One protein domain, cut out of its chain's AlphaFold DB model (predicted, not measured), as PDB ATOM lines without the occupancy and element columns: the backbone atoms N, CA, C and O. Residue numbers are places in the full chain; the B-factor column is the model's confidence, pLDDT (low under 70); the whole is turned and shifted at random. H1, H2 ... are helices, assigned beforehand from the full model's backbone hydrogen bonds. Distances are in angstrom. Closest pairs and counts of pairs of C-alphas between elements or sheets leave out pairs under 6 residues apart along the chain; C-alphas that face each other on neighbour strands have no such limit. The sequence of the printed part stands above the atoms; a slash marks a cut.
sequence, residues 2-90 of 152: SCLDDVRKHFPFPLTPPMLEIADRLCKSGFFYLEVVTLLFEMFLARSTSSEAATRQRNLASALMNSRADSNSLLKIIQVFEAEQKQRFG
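AT A GLANCE: This is residues 2 to 90 of the 152 residues of an uncharacterized protein of Stenotrophomonas sp. Betaine-02u-21 (UniProt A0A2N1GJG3). The longest helix, H5, folds back beside H4 along one side of a cluster of helices in which H3 is the core, and residues 83 to 90, of which 83 to 89 belong to H5, stick out. H1 packs on residues 33 to 37 of H3, H2 folds against H3 as a hairpin, and H4 crosses H3 at residues 42 to 45 of H3. The printed part has 89 residues with five named helices, in the order H1 to H5, and no named strand; the class is all helix. It is compact, with a radius of gyration of the C-alphas of 12.5 A and spans of 34 by 28 by 26 A.

IN THESE COORDINATES: Find C-alpha 71 at (75.626, 37.903, -35.075); from there H5 runs 26.6 A to C-alpha 89 at (63.448, 26.103, -14.547). Before it come H4, residues 52 to 66, 20.4 A; H3, residues 33 to 45, 18.5 A; H2, residues 17 to 28, 16.6 A; and H1, residues 3 to 10, from C-alpha 3 at (60.070, 39.904, -38.008).

HOW THE PARTS SIT: Look at Leu 64 and Leu 74, the closest C-alphas of H4 and H5, 7.2 A apart: this helical hairpin only just touches, with 3 pairs within 8 A, at a shallow tilt of 13 degrees. H3 touches H4 with residues 42 to 45 alone, closest at the C-alphas of Met 43 and Ala 61, 5.5 A, at a steep tilt of 55 degrees. H2 and H3 form another helical hairpin at 26 degrees, closest at the C-alphas of Ala 23 and Val 36, 6.0 A. H1 touches H3, closest at the C-alphas of Val 7 and Tyr 33, 5.4 A, and is apart from H4 and H5. In each helix every O i to N i+4 pair is within hydrogen-bond range.

THE WHOLE: The C-alphas farthest apart, of Ser 2 and Ser 51, are 35.6 A apart. The printed part has no cut and no long link. Residues 46 to 56, 58 and 66 to 71 have pLDDT under 70.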
ATOM      1  N   SER A   2      57.192  41.720 -41.564       88.00
ATOM      2  CA  SER A   2      58.591  41.647 -41.129       88.00
ATOM      3  C   SER A   2      58.687  41.038 -39.723       88.00
ATOM      4  O   SER A   2      57.744  41.162 -38.947       88.00
ATOM      5  N   CYS A   3      59.827  40.432 -39.363       88.50
ATOM      6  CA  CYS A   3      60.070  39.904 -38.008       88.50
ATOM      7  C   CYS A   3      59.751  40.933 -36.908       88.50
ATOM      8  O   CYS A   3      59.182  40.586 -35.877       88.50
ATOM      9  N   LEU A   4      60.051  42.216 -37.141       89.38
ATOM     10  CA  LEU A   4      59.768  43.285 -36.184       89.38
ATOM     11  C   LEU A   4      58.260  43.551 -36.021       89.38
ATOM     12  O   LEU A   4      57.821  43.888 -34.921       89.38
ATOM     13  N   ASP A   5      57.464  43.374 -37.080       90.19
ATOM     14  CA  ASP A   5      56.000  43.464 -36.998       90.19
ATOM     15  C   ASP A   5      55.434  42.321 -36.147       90.19
ATOM     16  O   ASP A   5      54.556  42.552 -35.314       90.19
ATOM     17  N   ASP A   6      55.978  41.108 -36.299       88.62
ATOM     18  CA  ASP A   6      55.600  39.958 -35.473       88.62
ATOM     19  C   ASP A   6      55.979  40.173 -34.002       88.62
ATOM     20  O   ASP A   6      55.166  39.928 -33.113       88.62
ATOM     21  N   VAL A   7      57.166  40.724 -33.721       89.00
ATOM     22  CA  VAL A   7      57.554  41.100 -32.349       89.00
ATOM     23  C   VAL A   7      56.556  42.090 -31.751       89.00
ATOM     24  O   VAL A   7      56.084  41.877 -30.637       89.00
ATOM     25  N   ARG A   8      56.189  43.147 -32.484       88.12
ATOM     26  CA  ARG A   8      55.217  44.154 -32.018       88.12
ATOM     27  C   ARG A   8      53.830  43.569 -31.774       88.12
ATOM     28  O   ARG A   8      53.134  44.026 -30.879       88.12
ATOM     29  N   LYS A   9      53.429  42.583 -32.575       84.75
ATOM     30  CA  LYS A   9      52.140  41.902 -32.443       84.75
ATOM     31  C   LYS A   9      52.094  40.962 -31.235       84.75
ATOM     32  O   LYS A   9      51.037  40.801 -30.637       84.75
ATOM     33  N   HIS A  10      53.212  40.310 -30.918       82.25
ATOM     34  CA  HIS A  10      53.273  39.239 -29.922       82.25
ATOM     35  C   HIS A  10      53.866  39.657 -28.571       82.25
ATOM     36  O   HIS A  10      53.794  38.881 -27.617       82.25
ATOM     37  N   PHE A  11      54.446  40.854 -28.468       84.88
ATOM     38  CA  PHE A  11      54.909  41.411 -27.204       84.88
ATOM     39  C   PHE A  11      53.780  42.223 -26.536       84.88
ATOM     40  O   PHE A  11      53.317  43.195 -27.131       84.88
ATOM     41  N   PRO A  12      53.329  41.855 -25.321       77.81
ATOM     42  CA  PRO A  12      52.113  42.420 -24.723       77.81
ATOM     43  C   PRO A  12      52.291  43.830 -24.141       77.81
ATOM     44  O   PRO A  12      51.309  44.500 -23.852       77.81
ATOM     45  N   PHE A  13      53.527  44.316 -23.974       82.69
ATOM     46  CA  PHE A  13      53.789  45.606 -23.327       82.69
ATOM     47  C   PHE A  13      54.273  46.680 -24.309       82.69
ATOM     48  O   PHE A  13      54.828  46.365 -25.363       82.69
ATOM     49  N   PRO A  14      54.160  47.974 -23.962       83.56
ATOM     50  CA  PRO A  14      54.765  49.036 -24.754       83.56
ATOM     51  C   PRO A  14      56.282  48.842 -24.896       83.56
ATOM     52  O   PRO A  14      57.030  48.834 -23.914       83.56
ATOM     53  N   LEU A  15      56.757  48.714 -26.136       84.25
ATOM     54  CA  LEU A  15      58.185  48.635 -26.422       84.25
ATOM     55  C   LEU A  15      58.818  50.022 -26.302       84.25
ATOM     56  O   LEU A  15      58.491  50.945 -27.047       84.25
ATOM     57  N   THR A  16      59.765  50.161 -25.378       84.44
ATOM     58  CA  THR A  16      60.571  51.385 -25.276       84.44
ATOM     59  C   THR A  16      61.496  51.534 -26.496       84.44
ATOM     60  O   THR A  16      61.852  50.524 -27.110       84.44
ATOM     61  N   PRO A  17      61.953  52.753 -26.845       85.50
ATOM     62  CA  PRO A  17      62.871  52.939 -27.971       85.50
ATOM     63  C   PRO A  17      64.128  52.041 -27.924       85.50
ATOM     64  O   PRO A  17      64.420  51.416 -28.941       85.50
ATOM     65  N   PRO A  18      64.806  51.844 -26.769       81.94
ATOM     66  CA  PRO A  18      65.929  50.902 -26.682       81.94
ATOM     67  C   PRO A  18      65.541  49.444 -26.965       81.94
ATOM     68  O   PRO A  18      66.307  48.697 -27.567       81.94
ATOM     69  N   MET A  19      64.345  49.018 -26.553       85.75
ATOM     70  CA  MET A  19      63.854  47.663 -26.828       85.75
ATOM     71  C   MET A  19      63.555  47.463 -28.313       85.75
ATOM     72  O   MET A  19      63.848  46.400 -28.851       85.75
ATOM     73  N   LEU A  20      63.012  48.483 -28.985       88.44
ATOM     74  CA  LEU A  20      62.787  48.451 -30.432       88.44
ATOM     75  C   LEU A  20      64.098  48.342 -31.212       88.44
ATOM     76  O   LEU A  20      64.159  47.585 -32.177       88.44
ATOM     77  N   GLU A  21      65.139  49.057 -30.789       86.50
ATOM     78  CA  GLU A  21      66.461  49.000 -31.422       86.50
ATOM     79  C   GLU A  21      67.090  47.602 -31.304       86.50
ATOM     80  O   GLU A  21      67.580  47.044 -32.288       86.50
ATOM     81  N   ILE A  22      67.009  46.989 -30.120       85.06
ATOM     82  CA  ILE A  22      67.472  45.612 -29.900       85.06
ATOM     83  C   ILE A  22      66.653  44.625 -30.736       85.06
ATOM     84  O   ILE A  22      67.229  43.745 -31.374       85.06
ATOM     85  N   ALA A  23      65.326  44.773 -30.751       89.56
ATOM     86  CA  ALA A  23      64.433  43.900 -31.503       89.56
ATOM     87  C   ALA A  23      64.736  43.932 -33.006       89.56
ATOM     88  O   ALA A  23      64.900  42.881 -33.624       89.56
ATOM     89  N   ASP A  24      64.859  45.132 -33.577       88.94
ATOM     90  CA  ASP A  24      65.192  45.336 -34.988       88.94
ATOM     91  C   ASP A  24      66.539  44.696 -35.334       88.94
ATOM     92  O   ASP A  24      66.670  43.990 -36.335       88.94
ATOM     93  N   ARG A  25      67.535  44.863 -34.462       84.81
ATOM     94  CA  ARG A  25      68.848  44.261 -34.665       84.81
ATOM     95  C   ARG A  25      68.826  42.740 -34.600       84.81
ATOM     96  O   ARG A  25      69.411  42.105 -35.472       84.81
ATOM     97  N   LEU A  26      68.173  42.152 -33.600       85.62
ATOM     98  CA  LEU A  26      68.046  40.697 -33.504       85.62
ATOM     99  C   LEU A  26      67.313  40.145 -34.736       85.62
ATOM    100  O   LEU A  26      67.794  39.208 -35.367       85.62
ATOM    101  N   CYS A  27      66.227  40.787 -35.169       88.38
ATOM    102  CA  CYS A  27      65.537  40.415 -36.403       88.38
ATOM    103  C   CYS A  27      66.454  40.485 -37.642       88.38
ATOM    104  O   CYS A  27      66.468  39.555 -38.448       88.38
ATOM    105  N   LYS A  28      67.263  41.544 -37.795       86.00
ATOM    106  CA  LYS A  28      68.232  41.684 -38.906       86.00
ATOM    107  C   LYS A  28      69.360  40.656 -38.859       86.00
ATOM    108  O   LYS A  28      69.871  40.266 -39.905       86.00
ATOM    109  N   SER A  29      69.724  40.197 -37.665       80.69
ATOM    110  CA  SER A  29      70.701  39.127 -37.459       80.69
ATOM    111  C   SER A  29      70.137  37.723 -37.720       80.69
ATOM    112  O   SER A  29      70.884  36.755 -37.594       80.69
ATOM    113  N   GLY A  30      68.858  37.602 -38.098       83.00
ATOM    114  CA  GLY A  30      68.218  36.340 -38.480       83.00
ATOM    115  C   GLY A  30      67.512  35.597 -37.343       83.00
ATOM    116  O   GLY A  30      67.140  34.442 -37.532       83.00
ATOM    117  N   PHE A  31      67.320  36.230 -36.181       83.56
ATOM    118  CA  PHE A  31      66.594  35.618 -35.065       83.56
ATOM    119  C   PHE A  31      65.093  35.526 -35.346       83.56
ATOM    120  O   PHE A  31      64.502  36.398 -35.988       83.56
ATOM    121  N   PHE A  32      64.463  34.474 -34.823       84.81
ATOM    122  CA  PHE A  32      63.025  34.276 -34.945       84.81
ATOM    123  C   PHE A  32      62.269  35.170 -33.954       84.81
ATOM    124  O   PHE A  32      62.699  35.353 -32.816       84.81
ATOM    125  N   TYR A  33      61.109  35.707 -34.344       84.81
ATOM    126  CA  TYR A  33      60.407  36.718 -33.541       84.81
ATOM    127  C   TYR A  33      60.081  36.250 -32.108       84.81
ATOM    128  O   TYR A  33      60.153  37.057 -31.186       84.81
ATOM    129  N   LEU A  34      59.783  34.960 -31.882       80.88
ATOM    130  CA  LEU A  34      59.538  34.431 -30.529       80.88
ATOM    131  C   LEU A  34      60.782  34.485 -29.629       80.88
ATOM    132  O   LEU A  34      60.658  34.700 -28.423       80.88
ATOM    133  N   GLU A  35      61.976  34.316 -30.200       81.50
ATOM    134  CA  GLU A  35      63.246  34.442 -29.470       81.50
ATOM    135  C   GLU A  35      63.453  35.895 -29.053       81.50
ATOM    136  O   GLU A  35      63.767  36.189 -27.900       81.50
ATOM    137  N   VAL A  36      63.174  36.818 -29.974       86.81
ATOM    138  CA  VAL A  36      63.239  38.255 -29.708       86.81
ATOM    139  C   VAL A  36      62.240  38.651 -28.618       86.81
ATOM    140  O   VAL A  36      62.631  39.279 -27.638       86.81
ATOM    141  N   VAL A  37      60.976  38.233 -28.723       84.19
ATOM    142  CA  VAL A  37      59.933  38.497 -27.714       84.19
ATOM    143  C   VAL A  37      60.338  37.960 -26.339       84.19
ATOM    144  O   VAL A  37      60.166  38.659 -25.343       84.19
ATOM    145  N   THR A  38      60.935  36.767 -26.283       82.00
ATOM    146  CA  THR A  38      61.431  36.160 -25.037       82.00
ATOM    147  C   THR A  38      62.483  37.031 -24.357       82.00
ATOM    148  O   THR A  38      62.367  37.340 -23.170       82.00
ATOM    149  N   LEU A  39      63.481  37.488 -25.115       82.00
ATOM    150  CA  LEU A  39      64.554  38.337 -24.593       82.00
ATOM    151  C   LEU A  39      64.027  39.698 -24.134       82.00
ATOM    152  O   LEU A  39      64.414  40.193 -23.076       82.00
ATOM    153  N   LEU A  40      63.104  40.294 -24.893       84.56
ATOM    154  CA  LEU A  40      62.478  41.563 -24.525       84.56
ATOM    155  C   LEU A  40      61.653  41.451 -23.238       84.56
ATOM    156  O   LEU A  40      61.642  42.390 -22.443       84.56
ATOM    157  N   PHE A  41      61.001  40.312 -23.000       80.94
ATOM    158  CA  PHE A  41      60.219  40.067 -21.786       80.94
ATOM    159  C   PHE A  41      61.114  39.982 -20.544       80.94
ATOM    160  O   PHE A  41      60.841  40.609 -19.519       80.94
ATOM    161  N   GLU A  42      62.249  39.297 -20.668       77.94
ATOM    162  CA  GLU A  42      63.275  39.229 -19.623       77.94
ATOM    163  C   GLU A  42      63.884  40.609 -19.328       77.94
ATOM    164  O   GLU A  42      64.078  40.976 -18.168       77.94
ATOM    165  N   MET A  43      64.116  41.427 -20.361       77.25
ATOM    166  CA  MET A  43      64.571  42.813 -20.202       77.25
ATOM    167  C   MET A  43      63.530  43.714 -19.525       77.25
ATOM    168  O   MET A  43      63.891  44.572 -18.715       77.25
ATOM    169  N   PHE A  44      62.252  43.538 -19.861       79.19
ATOM    170  CA  PHE A  44      61.150  44.303 -19.284       79.19
ATOM    171  C   PHE A  44      61.040  44.057 -17.773       79.19
ATOM    172  O   PHE A  44      60.995  45.009 -16.990       79.19
ATOM    173  N   LEU A  45      61.113  42.794 -17.348       70.56
ATOM    174  CA  LEU A  45      60.991  42.403 -15.940       70.56
ATOM    175  C   LEU A  45      62.268  42.622 -15.112       70.56
ATOM    176  O   LEU A  45      62.202  42.736 -13.889       70.56
ATOM    177  N   ALA A  46      63.428  42.806 -15.751       62.69
ATOM    178  CA  ALA A  46      64.667  43.229 -15.084       62.69
ATOM    179  C   ALA A  46      64.517  44.530 -14.278       62.69
ATOM    180  O   ALA A  46      65.257  44.782 -13.321       62.69
ATOM    181  N   ARG A  47      63.591  45.393 -14.715       56.66
ATOM    182  CA  ARG A  47      63.348  46.718 -14.138       56.66
ATOM    183  C   ARG A  47      62.533  46.671 -12.847       56.66
ATOM    184  O   ARG A  47      62.525  47.666 -12.130       56.66
ATOM    185  N   SER A  48      61.881  45.549 -12.540       54.38
ATOM    186  CA  SER A  48      60.911  45.453 -11.446       54.38
ATOM    187  C   SER A  48      61.408  44.715 -10.197       54.38
ATOM    188  O   SER A  48      60.665  44.649  -9.222       54.38
ATOM    189  N   THR A  49      62.650  44.200 -10.152       52.34
ATOM    190  CA  THR A  49      63.159  43.502  -8.949       52.34
ATOM    191  C   THR A  49      64.599  43.889  -8.553       52.34
ATOM    192  O   THR A  49      65.405  44.343  -9.367       52.34
ATOM    193  N   SER A  50      64.937  43.754  -7.262       52.22
ATOM    194  CA  SER A  50      66.263  44.053  -6.674       52.22
ATOM    195  C   SER A  50      67.123  42.803  -6.421       52.22
ATOM    196  O   SER A  50      68.162  42.880  -5.772       52.22
ATOM    197  N   SER A  51      66.697  41.647  -6.933       60.72
ATOM    198  CA  SER A  51      67.325  40.349  -6.670       60.72
ATOM    199  C   SER A  51      68.492  40.032  -7.618       60.72
ATOM    200  O   SER A  51      68.694  40.675  -8.648       60.72
ATOM    201  N   GLU A  52      69.225  38.957  -7.327       62.34
ATOM    202  CA  GLU A  52      70.241  38.370  -8.216       62.34
ATOM    203  C   GLU A  52      69.678  38.001  -9.608       62.34
ATOM    204  O   GLU A  52      70.401  37.980 -10.606       62.34
ATOM    205  N   ALA A  53      68.373  37.718  -9.707       59.56
ATOM    206  CA  ALA A  53      67.698  37.540 -10.991       59.56
ATOM    207  C   ALA A  53      67.649  38.850 -11.793       59.56
ATOM    208  O   ALA A  53      67.979  38.829 -12.975       59.56
ATOM    209  N   ALA A  54      67.355  39.982 -11.150       61.31
ATOM    210  CA  ALA A  54      67.395  41.285 -11.809       61.31
ATOM    211  C   ALA A  54      68.805  41.702 -12.214       61.31
ATOM    212  O   ALA A  54      68.969  42.289 -13.278       61.31
ATOM    213  N   THR A  55      69.837  41.392 -11.426       66.00
ATOM    214  CA  THR A  55      71.224  41.675 -11.833       66.00
ATOM    215  C   THR A  55      71.591  40.914 -13.108       66.00
ATOM    216  O   THR A  55      72.139  41.506 -14.032       66.00
ATOM    217  N   ARG A  56      71.217  39.631 -13.225       68.56
ATOM    218  CA  ARG A  56      71.411  38.854 -14.463       68.56
ATOM    219  C   ARG A  56      70.613  39.404 -15.636       68.56
ATOM    220  O   ARG A  56      71.165  39.565 -16.716       68.56
ATOM    221  N   GLN A  57      69.344  39.736 -15.425       71.38
ATOM    222  CA  GLN A  57      68.504  40.306 -16.478       71.38
ATOM    223  C   GLN A  57      69.019  41.680 -16.931       71.38
ATOM    224  O   GLN A  57      69.016  41.979 -18.123       71.38
ATOM    225  N   ARG A  58      69.556  42.494 -16.013       69.56
ATOM    226  CA  ARG A  58      70.273  43.736 -16.343       69.56
ATOM    227  C   ARG A  58      71.569  43.463 -17.101       69.56
ATOM    228  O   ARG A  58      71.874  44.210 -18.022       69.56
ATOM    229  N   ASN A  59      72.304  42.404 -16.764       73.50
ATOM    230  CA  ASN A  59      73.506  42.006 -17.497       73.50
ATOM    231  C   ASN A  59      73.170  41.527 -18.915       73.50
ATOM    232  O   ASN A  59      73.853  41.936 -19.846       73.50
ATOM    233  N   LEU A  60      72.098  40.749 -19.102       76.56
ATOM    234  CA  LEU A  60      71.588  40.358 -20.419       76.56
ATOM    235  C   LEU A  60      71.151  41.589 -21.222       76.56
ATOM    236  O   LEU A  60      71.604  41.779 -22.346       76.56
ATOM    237  N   ALA A  61      70.336  42.463 -20.626       72.75
ATOM    238  CA  ALA A  61      69.899  43.713 -21.245       72.75
ATOM    239  C   ALA A  61      71.093  44.587 -21.658       72.75
ATOM    240  O   ALA A  61      71.136  45.105 -22.771       72.75
ATOM    241  N   SER A  62      72.078  44.725 -20.768       73.31
ATOM    242  CA  SER A  62      73.314  45.465 -21.011       73.31
ATOM    243  C   SER A  62      74.147  44.818 -22.113       73.31
ATOM    244  O   SER A  62      74.627  45.525 -22.990       73.31
ATOM    245  N   ALA A  63      74.285  43.491 -22.127       74.19
ATOM    246  CA  ALA A  63      75.023  42.770 -23.159       74.19
ATOM    247  C   ALA A  63      74.359  42.914 -24.536       74.19
ATOM    248  O   ALA A  63      75.050  43.147 -25.525       74.19
ATOM    249  N   LEU A  64      73.025  42.852 -24.601       74.88
ATOM    250  CA  LEU A  64      72.265  43.056 -25.833       74.88
ATOM    251  C   LEU A  64      72.385  44.506 -26.333       74.88
ATOM    252  O   LEU A  64      72.740  44.706 -27.494       74.88
ATOM    253  N   MET A  65      72.191  45.503 -25.457       71.50
ATOM    254  CA  MET A  65      72.316  46.934 -25.790       71.50
ATOM    255  C   MET A  65      73.741  47.346 -26.178       71.50
ATOM    256  O   MET A  65      73.934  48.061 -27.156       71.50
ATOM    257  N   ASN A  66      74.748  46.895 -25.426       68.12
ATOM    258  CA  ASN A  66      76.147  47.283 -25.628       68.12
ATOM    259  C   ASN A  66      76.876  46.423 -26.651       68.12
ATOM    260  O   ASN A  66      78.030  46.715 -26.976       68.12
ATOM    261  N   SER A  67      76.253  45.356 -27.153       59.97
ATOM    262  CA  SER A  67      76.880  44.574 -28.203       59.97
ATOM    263  C   SER A  67      77.190  45.526 -29.366       59.97
ATOM    264  O   SER A  67      76.307  46.046 -30.013       59.97
ATOM    265  N   ARG A  68      78.450  45.780 -29.701       58.19
ATOM    266  CA  ARG A  68      78.841  46.117 -31.089       58.19
ATOM    267  C   ARG A  68      79.134  44.840 -31.881       58.19
ATOM    268  O   ARG A  68      79.716  44.877 -32.954       58.19
ATOM    269  N   ALA A  69      78.770  43.712 -31.279       57.00
ATOM    270  CA  ALA A  69      79.200  42.392 -31.650       57.00
ATOM    271  C   ALA A  69      78.384  41.870 -32.836       57.00
ATOM    272  O   ALA A  69      77.182  42.135 -32.951       57.00
ATOM    273  N   ASP A  70      79.072  41.159 -33.719       68.25
ATOM    274  CA  ASP A  70      78.487  40.460 -34.852       68.25
ATOM    275  C   ASP A  70      77.491  39.379 -34.392       68.25
ATOM    276  O   ASP A  70      77.434  39.000 -33.216       68.25
ATOM    277  N   SER A  71      76.695  38.872 -35.333       67.94
ATOM    278  CA  SER A  71      75.626  37.903 -35.075       67.94
ATOM    279  C   SER A  71      76.073  36.672 -34.275       67.94
ATOM    280  O   SER A  71      75.280  36.156 -33.488       67.94
ATOM    281  N   ASN A  72      77.334  36.230 -34.385       75.19
ATOM    282  CA  ASN A  72      77.815  35.054 -33.651       75.19
ATOM    283  C   ASN A  72      77.950  35.319 -32.151       75.19
ATOM    284  O   ASN A  72      77.740  34.427 -31.331       75.19
ATOM    285  N   SER A  73      78.299  36.546 -31.775       74.62
ATOM    286  CA  SER A  73      78.425  36.930 -30.370       74.62
ATOM    287  C   SER A  73      77.055  37.099 -29.709       74.62
ATOM    288  O   SER A  73      76.876  36.675 -28.569       74.62
ATOM    289  N   LEU A  74      76.069  37.638 -30.438       73.44
ATOM    290  CA  LEU A  74      74.668  37.676 -29.994       73.44
ATOM    291  C   LEU A  74      74.117  36.264 -29.770       73.44
ATOM    292  O   LEU A  74      73.524  35.991 -28.729       73.44
ATOM    293  N   LEU A  75      74.386  35.352 -30.707       77.94
ATOM    294  CA  LEU A  75      73.967  33.955 -30.610       77.94
ATOM    295  C   LEU A  75      74.550  33.263 -29.370       77.94
ATOM    296  O   LEU A  75      73.816  32.592 -28.651       77.94
ATOM    297  N   LYS A  76      75.835  33.478 -29.061       81.62
ATOM    298  CA  LYS A  76      76.464  32.920 -27.851       81.62
ATOM    299  C   LYS A  76      75.816  33.419 -26.562       81.62
ATOM    300  O   LYS A  76      75.575  32.617 -25.667       81.62
ATOM    301  N   ILE A  77      75.528  34.720 -26.463       78.69
ATOM    302  CA  ILE A  77      74.866  35.303 -25.283       78.69
ATOM    303  C   ILE A  77      73.506  34.631 -25.055       78.69
ATOM    304  O   ILE A  77      73.182  34.251 -23.932       78.69
ATOM    305  N   ILE A  78      72.736  34.445 -26.128       77.50
ATOM    306  CA  ILE A  78      71.396  33.853 -26.067       77.50
ATOM    307  C   ILE A  78      71.464  32.360 -25.732       77.50
ATOM    308  O   ILE A  78      70.728  31.905 -24.865       77.50
ATOM    309  N   GLN A  79      72.383  31.606 -26.338       81.25
ATOM    310  CA  GLN A  79      72.560  30.181 -26.040       81.25
ATOM    311  C   GLN A  79      72.939  29.927 -24.578       81.25
ATOM    312  O   GLN A  79      72.414  29.002 -23.962       81.25
ATOM    313  N   VAL A  80      73.832  30.750 -24.016       83.12
ATOM    314  CA  VAL A  80      74.181  30.676 -22.589       83.12
ATOM    315  C   VAL A  80      72.945  30.943 -21.735       83.12
ATOM    316  O   VAL A  80      72.647  30.173 -20.828       83.12
ATOM    317  N   PHE A  81      72.181  31.980 -22.073       81.31
ATOM    318  CA  PHE A  81      70.958  32.326 -21.363       81.31
ATOM    319  C   PHE A  81      69.889  31.213 -21.412       81.31
ATOM    320  O   PHE A  81      69.304  30.872 -20.384       81.31
ATOM    321  N   GLU A  82      69.654  30.601 -22.573       79.00
ATOM    322  CA  GLU A  82      68.709  29.485 -22.716       79.00
ATOM    323  C   GLU A  82      69.168  28.233 -21.959       79.00
ATOM    324  O   GLU A  82      68.350  27.547 -21.342       79.00
ATOM    325  N   ALA A  83      70.470  27.935 -21.978       82.25
ATOM    326  CA  ALA A  83      71.035  26.827 -21.212       82.25
ATOM    327  C   ALA A  83      70.846  27.038 -19.701       82.25
ATOM    328  O   ALA A  83      70.430  26.114 -19.000       82.25
ATOM    329  N   GLU A  84      71.073  28.260 -19.210       80.81
ATOM    330  CA  GLU A  84      70.814  28.634 -17.817       80.81
ATOM    331  C   GLU A  84      69.329  28.514 -17.453       80.81
ATOM    332  O   GLU A  84      69.002  27.988 -16.387       80.81
ATOM    333  N   GLN A  85      68.420  28.961 -18.332       78.56
ATOM    334  CA  GLN A  85      66.983  28.785 -18.113       78.56
ATOM    335  C   GLN A  85      66.624  27.304 -17.975       78.56
ATOM    336  O   GLN A  85      65.954  26.940 -17.010       78.56
ATOM    337  N   LYS A  86      67.107  26.445 -18.882       81.00
ATOM    338  CA  LYS A  86      66.806  25.006 -18.849       81.00
ATOM    339  C   LYS A  86      67.338  24.319 -17.596       81.00
ATOM    340  O   LYS A  86      66.651  23.511 -16.978       81.00
ATOM    341  N   GLN A  87      68.562  24.658 -17.196       83.62
ATOM    342  CA  GLN A  87      69.164  24.113 -15.983       83.62
ATOM    343  C   GLN A  87      68.366  24.491 -14.729       83.62
ATOM    344  O   GLN A  87      68.320  23.721 -13.772       83.62
ATOM    345  N   ARG A  88      67.761  25.683 -14.717       77.31
ATOM    346  CA  ARG A  88      67.135  26.252 -13.524       77.31
ATOM    347  C   ARG A  88      65.637  25.995 -13.420       77.31
ATOM    348  O   ARG A  88      65.153  25.748 -12.320       77.31
ATOM    349  N   PHE A  89      64.913  26.122 -14.524       80.38
ATOM    350  CA  PHE A  89      63.448  26.103 -14.547       80.38
ATOM    351  C   PHE A  89      62.881  24.798 -15.110       80.38
ATOM    352  O   PHE A  89      61.689  24.546 -14.967       80.38
ATOM    353  N   GLY A  90      63.732  23.946 -15.687       81.69
ATOM    354  CA  GLY A  90      63.346  22.646 -16.220       81.69
ATOM    355  C   GLY A  90      63.434  22.577 -17.747       81.69
ATOM    356  O   GLY A  90      64.023  23.440 -18.392       81.69
TER     357      GLY A  90